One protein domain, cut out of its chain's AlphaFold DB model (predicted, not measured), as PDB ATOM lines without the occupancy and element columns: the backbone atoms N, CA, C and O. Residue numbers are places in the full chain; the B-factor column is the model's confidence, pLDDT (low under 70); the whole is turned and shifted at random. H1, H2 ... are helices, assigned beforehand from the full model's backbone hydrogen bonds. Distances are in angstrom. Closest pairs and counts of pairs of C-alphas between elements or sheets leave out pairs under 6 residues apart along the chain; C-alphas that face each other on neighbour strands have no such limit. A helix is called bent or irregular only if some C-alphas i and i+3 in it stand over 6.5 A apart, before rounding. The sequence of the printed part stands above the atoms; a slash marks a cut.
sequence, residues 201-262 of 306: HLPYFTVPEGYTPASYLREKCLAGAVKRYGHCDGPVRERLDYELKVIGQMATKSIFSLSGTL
ATOM      1  N   HIS A 201     -21.991 -41.037  52.494       77.69
ATOM      2  CA  HIS A 201     -20.805 -40.175  52.491       77.69
ATOM      3  C   HIS A 201     -20.708 -39.384  51.185       77.69
ATOM      4  O   HIS A 201     -20.005 -39.758  50.249       77.69
ATOM      5  N   LEU A 202     -21.449 -38.284  51.109       78.94
ATOM      6  CA  LEU A 202     -21.422 -37.410  49.945       78.94
ATOM      7  C   LEU A 202     -20.289 -36.379  50.043       78.94
ATOM      8  O   LEU A 202     -20.102 -35.783  51.109       78.94
ATOM      9  N   PRO A 203     -19.583 -36.076  48.941       76.44
ATOM     10  CA  PRO A 203     -18.614 -34.995  48.944       76.44
ATOM     11  C   PRO A 203     -19.313 -33.657  49.163       76.44
ATOM     12  O   PRO A 203     -20.440 -33.422  48.718       76.44
ATOM     13  N   TYR A 204     -18.617 -32.766  49.856       75.88
ATOM     14  CA  TYR A 204     -19.085 -31.407  50.051       75.88
ATOM     15  C   TYR A 204     -18.879 -30.593  48.771       75.88
ATOM     16  O   TYR A 204     -17.795 -30.614  48.187       75.88
ATOM     17  N   PHE A 205     -19.908 -29.866  48.339       75.12
ATOM     18  CA  PHE A 205     -19.815 -28.964  47.198       75.12
ATOM     19  C   PHE A 205     -19.681 -27.521  47.663       75.12
ATOM     20  O   PHE A 205     -20.569 -26.974  48.319       75.12
ATOM     21  N   THR A 206     -18.569 -26.903  47.286       81.94
ATOM     22  CA  THR A 206     -18.298 -25.496  47.550       81.94
ATOM     23  C   THR A 206     -19.120 -24.621  46.608       81.94
ATOM     24  O   THR A 206     -19.078 -24.791  45.391       81.94
ATOM     25  N   VAL A 207     -19.865 -23.671  47.170       85.38
ATOM     26  CA  VAL A 207     -20.636 -22.675  46.415       85.38
ATOM     27  C   VAL A 207     -19.920 -21.321  46.405       85.38
ATOM     28  O   VAL A 207     -19.116 -21.070  47.305       85.38
ATOM     29  N   PRO A 208     -20.192 -20.447  45.414       89.00
ATOM     30  CA  PRO A 208     -19.655 -19.089  45.402       89.00
ATOM     31  C   PRO A 208     -20.033 -18.301  46.662       89.00
ATOM     32  O   PRO A 208     -21.047 -18.581  47.306       89.00
ATOM     33  N   GLU A 209     -19.230 -17.290  46.989       90.19
ATOM     34  CA  GLU A 209     -19.488 -16.406  48.126       90.19
ATOM     35  C   GLU A 209     -20.884 -15.764  48.028       90.19
ATOM     36  O   GLU A 209     -21.354 -15.413  46.945       90.19
ATOM     37  N   GLY A 210     -21.578 -15.669  49.164       89.12
ATOM     38  CA  GLY A 210     -22.964 -15.189  49.231       89.12
ATOM     39  C   GLY A 210     -24.034 -16.252  48.951       89.12
ATOM     40  O   GLY A 210     -25.219 -15.976  49.144       89.12
ATOM     41  N   TYR A 211     -23.655 -17.476  48.564       83.19
ATOM     42  CA  TYR A 211     -24.592 -18.582  48.364       83.19
ATOM     43  C   TYR A 211     -24.534 -19.640  49.470       83.19
ATOM     44  O   TYR A 211     -23.515 -19.887  50.104       83.19
ATOM     45  N   THR A 212     -25.659 -20.331  49.642       85.00
ATOM     46  CA  THR A 212     -25.744 -21.638  50.301       85.00
ATOM     47  C   THR A 212     -25.913 -22.713  49.220       85.00
ATOM     48  O   THR A 212     -26.416 -22.393  48.139       85.00
ATOM     49  N   PRO A 213     -25.581 -23.997  49.469       81.44
ATOM     50  CA  PRO A 213     -25.867 -25.079  48.521       81.44
ATOM     51  C   PRO A 213     -27.319 -25.085  48.023       81.44
ATOM     52  O   PRO A 213     -27.566 -25.265  46.832       81.44
ATOM     53  N   ALA A 214     -28.276 -24.804  48.912       83.56
ATOM     54  CA  ALA A 214     -29.692 -24.734  48.571       83.56
ATOM     55  C   ALA A 214     -30.038 -23.519  47.692       83.56
ATOM     56  O   ALA A 214     -30.748 -23.669  46.696       83.56
ATOM     57  N   SER A 215     -29.538 -22.320  48.023       86.62
ATOM     58  CA  SER A 215     -29.821 -21.118  47.225       86.62
ATOM     59  C   SER A 215     -29.142 -21.165  45.858       86.62
ATOM     60  O   SER A 215     -29.750 -20.763  44.868       86.62
ATOM     61  N   TYR A 216     -27.935 -21.732  45.787       85.94
ATOM     62  CA  TYR A 216     -27.222 -21.934  44.530       85.94
ATOM     63  C   TYR A 216     -27.925 -22.959  43.636       85.94
ATOM     64  O   TYR A 216     -28.156 -22.695  42.457       85.94
ATOM     65  N   LEU A 217     -28.344 -24.102  44.198       85.88
ATOM     66  CA  LEU A 217     -29.138 -25.095  43.468       85.88
ATOM     67  C   LEU A 217     -30.410 -24.460  42.901       85.88
ATOM     68  O   LEU A 217     -30.718 -24.623  41.723       85.88
ATOM     69  N   ARG A 218     -31.115 -23.679  43.723       87.75
ATOM     70  CA  ARG A 218     -32.328 -22.977  43.312       87.75
ATOM     71  C   ARG A 218     -32.077 -22.012  42.156       87.75
ATOM     72  O   ARG A 218     -32.817 -22.055  41.178       87.75
ATOM     73  N   GLU A 219     -31.047 -21.172  42.235       87.81
ATOM     74  CA  GLU A 219     -30.671 -20.256  41.149       87.81
ATOM     75  C   GLU A 219     -30.408 -21.020  39.841       87.81
ATOM     76  O   GLU A 219     -30.946 -20.656  38.791       87.81
ATOM     77  N   LYS A 220     -29.656 -22.128  39.901       88.56
ATOM     78  CA  LYS A 220     -29.373 -22.954  38.717       88.56
ATOM     79  C   LYS A 220     -30.615 -23.621  38.148       88.56
ATOM     80  O   LYS A 220     -30.790 -23.610  36.930       88.56
ATOM     81  N   CYS A 221     -31.501 -24.142  38.990       87.50
ATOM     82  CA  CYS A 221     -32.763 -24.724  38.543       87.50
ATOM     83  C   CYS A 221     -33.676 -23.681  37.874       87.50
ATOM     84  O   CYS A 221     -34.305 -23.982  36.859       87.50
ATOM     85  N   LEU A 222     -33.709 -22.448  38.388       87.81
ATOM     86  CA  LEU A 222     -34.467 -21.347  37.788       87.81
ATOM     87  C   LEU A 222     -33.906 -20.927  36.429       87.81
ATOM     88  O   LEU A 222     -34.658 -20.823  35.459       87.81
ATOM     89  N   ALA A 223     -32.589 -20.746  36.336       87.44
ATOM     90  CA  ALA A 223     -31.929 -20.445  35.068       87.44
ATOM     91  C   ALA A 223     -32.141 -21.575  34.040       87.44
ATOM     92  O   ALA A 223     -32.401 -21.318  32.862       87.44
ATOM     93  N   GLY A 224     -32.091 -22.831  34.493       85.88
ATOM     94  CA  GLY A 224     -32.381 -24.013  33.683       85.88
ATOM     95  C   GLY A 224     -33.818 -24.053  33.160       85.88
ATOM     96  O   GLY A 224     -34.030 -24.389  31.993       85.88
ATOM     97  N   ALA A 225     -34.800 -23.653  33.976       87.81
ATOM     98  CA  ALA A 225     -36.205 -23.574  33.575       87.81
ATOM     99  C   ALA A 225     -36.432 -22.572  32.446       87.81
ATOM    100  O   ALA A 225     -37.005 -22.937  31.420       87.81
ATOM    101  N   VAL A 226     -35.886 -21.361  32.577       88.56
ATOM    102  CA  VAL A 226     -35.967 -20.344  31.520       88.56
ATOM    103  C   VAL A 226     -35.277 -20.830  30.246       88.56
ATOM    104  O   VAL A 226     -35.832 -20.709  29.159       88.56
ATOM    105  N   LYS A 227     -34.101 -21.457  30.360       86.56
ATOM    106  CA  LYS A 227     -33.380 -21.993  29.197       86.56
ATOM    107  C   LYS A 227     -34.147 -23.106  28.472       86.56
ATOM    108  O   LYS A 227     -34.031 -23.220  27.256       86.56
ATOM    109  N   ARG A 228     -34.880 -23.951  29.204       84.38
ATOM    110  CA  ARG A 228     -35.576 -25.121  28.644       84.38
ATOM    111  C   ARG A 228     -36.976 -24.799  28.132       84.38
ATOM    112  O   ARG A 228     -37.365 -25.317  27.091       84.38
ATOM    113  N   TYR A 229     -37.728 -23.998  28.876       83.75
ATOM    114  CA  TYR A 229     -39.145 -23.734  28.620       83.75
ATOM    115  C   TYR A 229     -39.409 -22.307  28.123       83.75
ATOM    116  O   TYR A 229     -40.528 -21.995  27.727       83.75
ATOM    117  N   GLY A 230     -38.403 -21.428  28.137       87.25
ATOM    118  CA  GLY A 230     -38.540 -20.008  27.795       87.25
ATOM    119  C   GLY A 230     -39.165 -19.154  28.904       87.25
ATOM    120  O   GLY A 230     -39.109 -17.934  28.828       87.25
ATOM    121  N   HIS A 231     -39.728 -19.778  29.943       85.31
ATOM    122  CA  HIS A 231     -40.392 -19.132  31.076       85.31
ATOM    123  C   HIS A 231     -40.201 -19.949  32.364       85.31
ATOM    124  O   HIS A 231     -39.759 -21.101  32.339       85.31
ATOM    125  N   CYS A 232     -40.515 -19.341  33.508       86.69
ATOM    126  CA  CYS A 232     -40.501 -19.989  34.821       86.69
ATOM    127  C   CYS A 232     -41.634 -19.428  35.696       86.69
ATOM    128  O   CYS A 232     -41.404 -18.892  36.780       86.69
ATOM    129  N   ASP A 233     -42.859 -19.521  35.185       89.06
ATOM    130  CA  ASP A 233     -44.098 -19.111  35.840       89.06
ATOM    131  C   ASP A 233     -45.133 -20.254  35.838       89.06
ATOM    132  O   ASP A 233     -44.873 -21.365  35.357       89.06
ATOM    133  N   GLY A 234     -46.276 -20.009  36.486       89.75
ATOM    134  CA  GLY A 234     -47.407 -20.935  36.540       89.75
ATOM    135  C   GLY A 234     -47.030 -22.358  36.996       89.75
ATOM    136  O   GLY A 234     -46.236 -22.517  37.932       89.75
ATOM    137  N   PRO A 235     -47.539 -23.407  36.321       87.19
ATOM    138  CA  PRO A 235     -47.317 -24.799  36.721       87.19
ATOM    139  C   PRO A 235     -45.840 -25.214  36.777       87.19
ATOM    140  O   PRO A 235     -45.463 -26.074  37.575       87.19
ATOM    141  N   VAL A 236     -44.985 -24.605  35.945       84.69
ATOM    142  CA  VAL A 236     -43.543 -24.899  35.918       84.69
ATOM    143  C   VAL A 236     -42.885 -24.415  37.205       84.69
ATOM    144  O   VAL A 236     -42.090 -25.140  37.808       84.69
ATOM    145  N   ARG A 237     -43.234 -23.203  37.650       88.56
ATOM    146  CA  ARG A 237     -42.684 -22.629  38.878       88.56
ATOM    147  C   ARG A 237     -43.167 -23.369  40.120       88.56
ATOM    148  O   ARG A 237     -42.351 -23.694  40.979       88.56
ATOM    149  N   GLU A 238     -44.457 -23.677  40.180       90.00
ATOM    150  CA  GLU A 238     -45.065 -24.413  41.294       90.00
ATOM    151  C   GLU A 238     -44.434 -25.795  41.467       90.00
ATOM    152  O   GLU A 238     -44.053 -26.183  42.574       90.00
ATOM    153  N   ARG A 239     -44.246 -26.517  40.355       87.19
ATOM    154  CA  ARG A 239     -43.598 -27.828  40.377       87.19
ATOM    155  C   ARG A 239     -42.147 -27.739  40.843       87.19
ATOM    156  O   ARG A 239     -41.713 -28.578  41.629       87.19
ATOM    157  N   LEU A 240     -41.409 -26.735  40.374       88.12
ATOM    158  CA  LEU A 240     -40.008 -26.545  40.732       88.12
ATOM    159  C   LEU A 240     -39.828 -26.201  42.213       88.12
ATOM    160  O   LEU A 240     -38.977 -26.789  42.878       88.12
ATOM    161  N   ASP A 241     -40.635 -25.281  42.740       88.94
ATOM    162  CA  ASP A 241     -40.581 -24.902  44.153       88.94
ATOM    163  C   ASP A 241     -40.994 -26.079  45.062       88.94
ATOM    164  O   ASP A 241     -40.361 -26.298  46.099       88.94
ATOM    165  N   TYR A 242     -41.983 -26.890  44.656       86.56
ATOM    166  CA  TYR A 242     -42.352 -28.121  45.366       86.56
ATOM    167  C   TYR A 242     -41.188 -29.116  45.435       86.56
ATOM    168  O   TYR A 242     -40.845 -29.600  46.513       86.56
ATOM    169  N   GLU A 243     -40.547 -29.406  44.303       86.19
ATOM    170  CA  GLU A 243     -39.448 -30.373  44.266       86.19
ATOM    171  C   GLU A 243     -38.216 -29.888  45.034       86.19
ATOM    172  O   GLU A 243     -37.633 -30.659  45.794       86.19
ATOM    173  N   LEU A 244     -37.852 -28.607  44.916       86.62
ATOM    174  CA  LEU A 244     -36.753 -28.023  45.693       86.62
ATOM    175  C   LEU A 244     -37.028 -28.070  47.201       86.62
ATOM    176  O   LEU A 244     -36.107 -28.306  47.985       86.62
ATOM    177  N   LYS A 245     -38.289 -27.897  47.616       85.88
ATOM    178  CA  LYS A 245     -38.698 -28.054  49.016       85.88
ATOM    179  C   LYS A 245     -38.520 -29.494  49.495       85.88
ATOM    180  O   LYS A 245     -37.936 -29.694  50.558       85.88
ATOM    181  N   VAL A 246     -38.971 -30.483  48.720       83.00
ATOM    182  CA  VAL A 246     -38.792 -31.909  49.055       83.00
ATOM    183  C   VAL A 246     -37.305 -32.259  49.150       83.00
ATOM    184  O   VAL A 246     -36.884 -32.872  50.128       83.00
ATOM    185  N   ILE A 247     -36.485 -31.799  48.200       79.75
ATOM    186  CA  ILE A 247     -35.027 -32.002  48.209       79.75
ATOM    187  C   ILE A 247     -34.393 -31.396  49.470       79.75
ATOM    188  O   ILE A 247     -33.567 -32.041  50.118       79.75
ATOM    189  N   GLY A 248     -34.804 -30.183  49.854       76.31
ATOM    190  CA  GLY A 248     -34.339 -29.533  51.080       76.31
ATOM    191  C   GLY A 248     -34.740 -30.281  52.357       76.31
ATOM    192  O   GLY A 248     -33.948 -30.353  53.293       76.31
ATOM    193  N   GLN A 249     -35.938 -30.874  52.385       73.00
ATOM    194  CA  GLN A 249     -36.453 -31.645  53.525       73.00
ATOM    195  C   GLN A 249     -35.824 -33.035  53.647       73.00
ATOM    196  O   GLN A 249     -35.579 -33.493  54.759       73.00
ATOM    197  N   MET A 250     -35.520 -33.691  52.524       66.00
ATOM    198  CA  MET A 250     -34.840 -34.989  52.512       66.00
ATOM    199  C   MET A 250     -33.366 -34.897  52.928       66.00
ATOM    200  O   MET A 250     -32.730 -35.932  53.091       66.00
ATOM    201  N   ALA A 251     -32.823 -33.680  53.077       52.94
ATOM    202  CA  ALA A 251     -31.470 -33.394  53.550       52.94
ATOM    203  C   ALA A 251     -30.408 -34.366  53.008       52.94
ATOM    204  O   ALA A 251     -29.491 -34.780  53.714       52.94
ATOM    205  N   THR A 252     -30.475 -34.671  51.714       50.41
ATOM    206  CA  THR A 252     -29.303 -35.155  50.993       50.41
ATOM    207  C   THR A 252     -28.471 -33.919  50.699       50.41
ATOM    208  O   THR A 252     -28.615 -33.281  49.662       50.41
ATOM    209  N   LYS A 253     -27.625 -33.524  51.661       48.94
ATOM    210  CA  LYS A 253     -26.794 -32.305  51.608       48.94
ATOM    211  C   LYS A 253     -25.866 -32.204  50.379       48.94
ATOM    212  O   LYS A 253     -25.146 -31.218  50.270       48.94
ATOM    213  N   SER A 254     -25.888 -33.152  49.438       48.78
ATOM    214  CA  SER A 254     -24.977 -33.139  48.287       48.78
ATOM    215  C   SER A 254     -25.368 -34.017  47.080       48.78
ATOM    216  O   SER A 254     -24.562 -34.151  46.162       48.78
ATOM    217  N   ILE A 255     -26.579 -34.602  47.007       49.81
ATOM    218  CA  ILE A 255     -26.923 -35.512  45.882       49.81
ATOM    219  C   ILE A 255     -26.953 -34.781  44.531       49.81
ATOM    220  O   ILE A 255     -26.531 -35.339  43.523       49.81
ATOM    221  N   PHE A 256     -27.404 -33.526  44.492       49.16
ATOM    222  CA  PHE A 256     -27.616 -32.815  43.223       49.16
ATOM    223  C   PHE A 256     -26.452 -31.934  42.760       49.16
ATOM    224  O   PHE A 256     -26.457 -31.460  41.623       49.16
ATOM    225  N   SER A 257     -25.437 -31.722  43.599       43.56
ATOM    226  CA  SER A 257     -24.310 -30.859  43.237       43.56
ATOM    227  C   SER A 257     -23.243 -31.575  42.402       43.56
ATOM    228  O   SER A 257     -22.573 -30.931  41.601       43.56
ATOM    229  N   LEU A 258     -23.108 -32.902  42.523       42.50
ATOM    230  CA  LEU A 258     -22.137 -33.695  41.753       42.50
ATOM    231  C   LEU A 258     -22.551 -33.923  40.295       42.50
ATOM    232  O   LEU A 258     -21.710 -33.840  39.399       42.50
ATOM    233  N   SER A 259     -23.840 -34.157  40.029       46.41
ATOM    234  CA  SER A 259     -24.344 -34.196  38.648       46.41
ATOM    235  C   SER A 259     -24.145 -32.838  37.957       46.41
ATOM    236  O   SER A 259     -23.900 -32.798  36.755       46.41
ATOM    237  N   GLY A 260     -24.137 -31.750  38.744       39.66
ATOM    238  CA  GLY A 260     -23.747 -30.376  38.390       39.66
ATOM    239  C   GLY A 260     -22.583 -30.303  37.417       39.66
ATOM    240  O   GLY A 260     -22.671 -29.778  36.307       39.66
ATOM    241  N   THR A 261     -21.477 -30.855  37.891       40.03
ATOM    242  CA  THR A 261     -20.150 -30.669  37.317       40.03
ATOM    243  C   THR A 261     -19.866 -31.673  36.205       40.03
ATOM    244  O   THR A 261     -19.256 -31.309  35.205       40.03
ATOM    245  N   LEU A 262     -20.374 -32.906  36.326       35.97
ATOM    246  CA  LEU A 262     -20.185 -33.973  35.331       35.97
ATOM    247  C   LEU A 262     -20.888 -33.701  33.989       35.97
ATOM    248  O   LEU A 262     -20.441 -34.197  32.961       35.97
TER     249      LEU A 262
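This is residues 201 to 262 of the 306 residues of the protein "PHP domain-containing protein" of Desulfotomaculum profundi (UniProt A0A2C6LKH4). Two long helices, H1 and H2, fold back side by side as a hairpin, and a short, irregular helix, H3, sits at the end where H1 begins. The printed part has 62 residues, with three named helices in the order H1, H2, H3 and no named strand: all helix. It is only just compact, close to loose, with a radius of gyration of the C-alphas of 12.2 A and spans of 36 by 24 by 22 A.

Pass residues 201 to 212, with no named element, to reach H1, residues 213 to 229. H2, residues 234 to 249, touches H1 in a hairpin, at a shallow tilt of 25 degrees, opposite ways; the closest C-alphas, of Arg 218 and Leu 244, are 7.1 A apart. H3, residues 255 to 262, only just touches H1, with 3 pairs of C-alphas within 8 A, on H1 residues 213 to 217 alone; the closest, of Leu 217 and Ser 257, are 7.5 A apart, at a steep tilt of 60 degrees, the same way. H2 and H3 are apart. Every O i to N i+4 pair is within hydrogen-bond range in H1 and H2; in H3 1 of 4 is, beside 2 of 5 O i to N i+3 pairs.

Find C-alpha 213 at (-25.867, -25.079, 48.521); from there H1 runs 24.0 A to C-alpha 229. H2 runs 22.9 A from C-alpha 234 to C-alpha 249. H3 runs 12.6 A from C-alpha 255 to C-alpha 262 at (-20.185, -33.973, 35.331), and is irregular, but only just: C-alphas 255 and 258 are 6.6 A apart.

The two farthest C-alphas, of His 201 and Gly 234, are 36.5 A apart. The printed part has no cut, and both links are tight. Look for low confidence, pLDDT under 70, at residues 250 to 262.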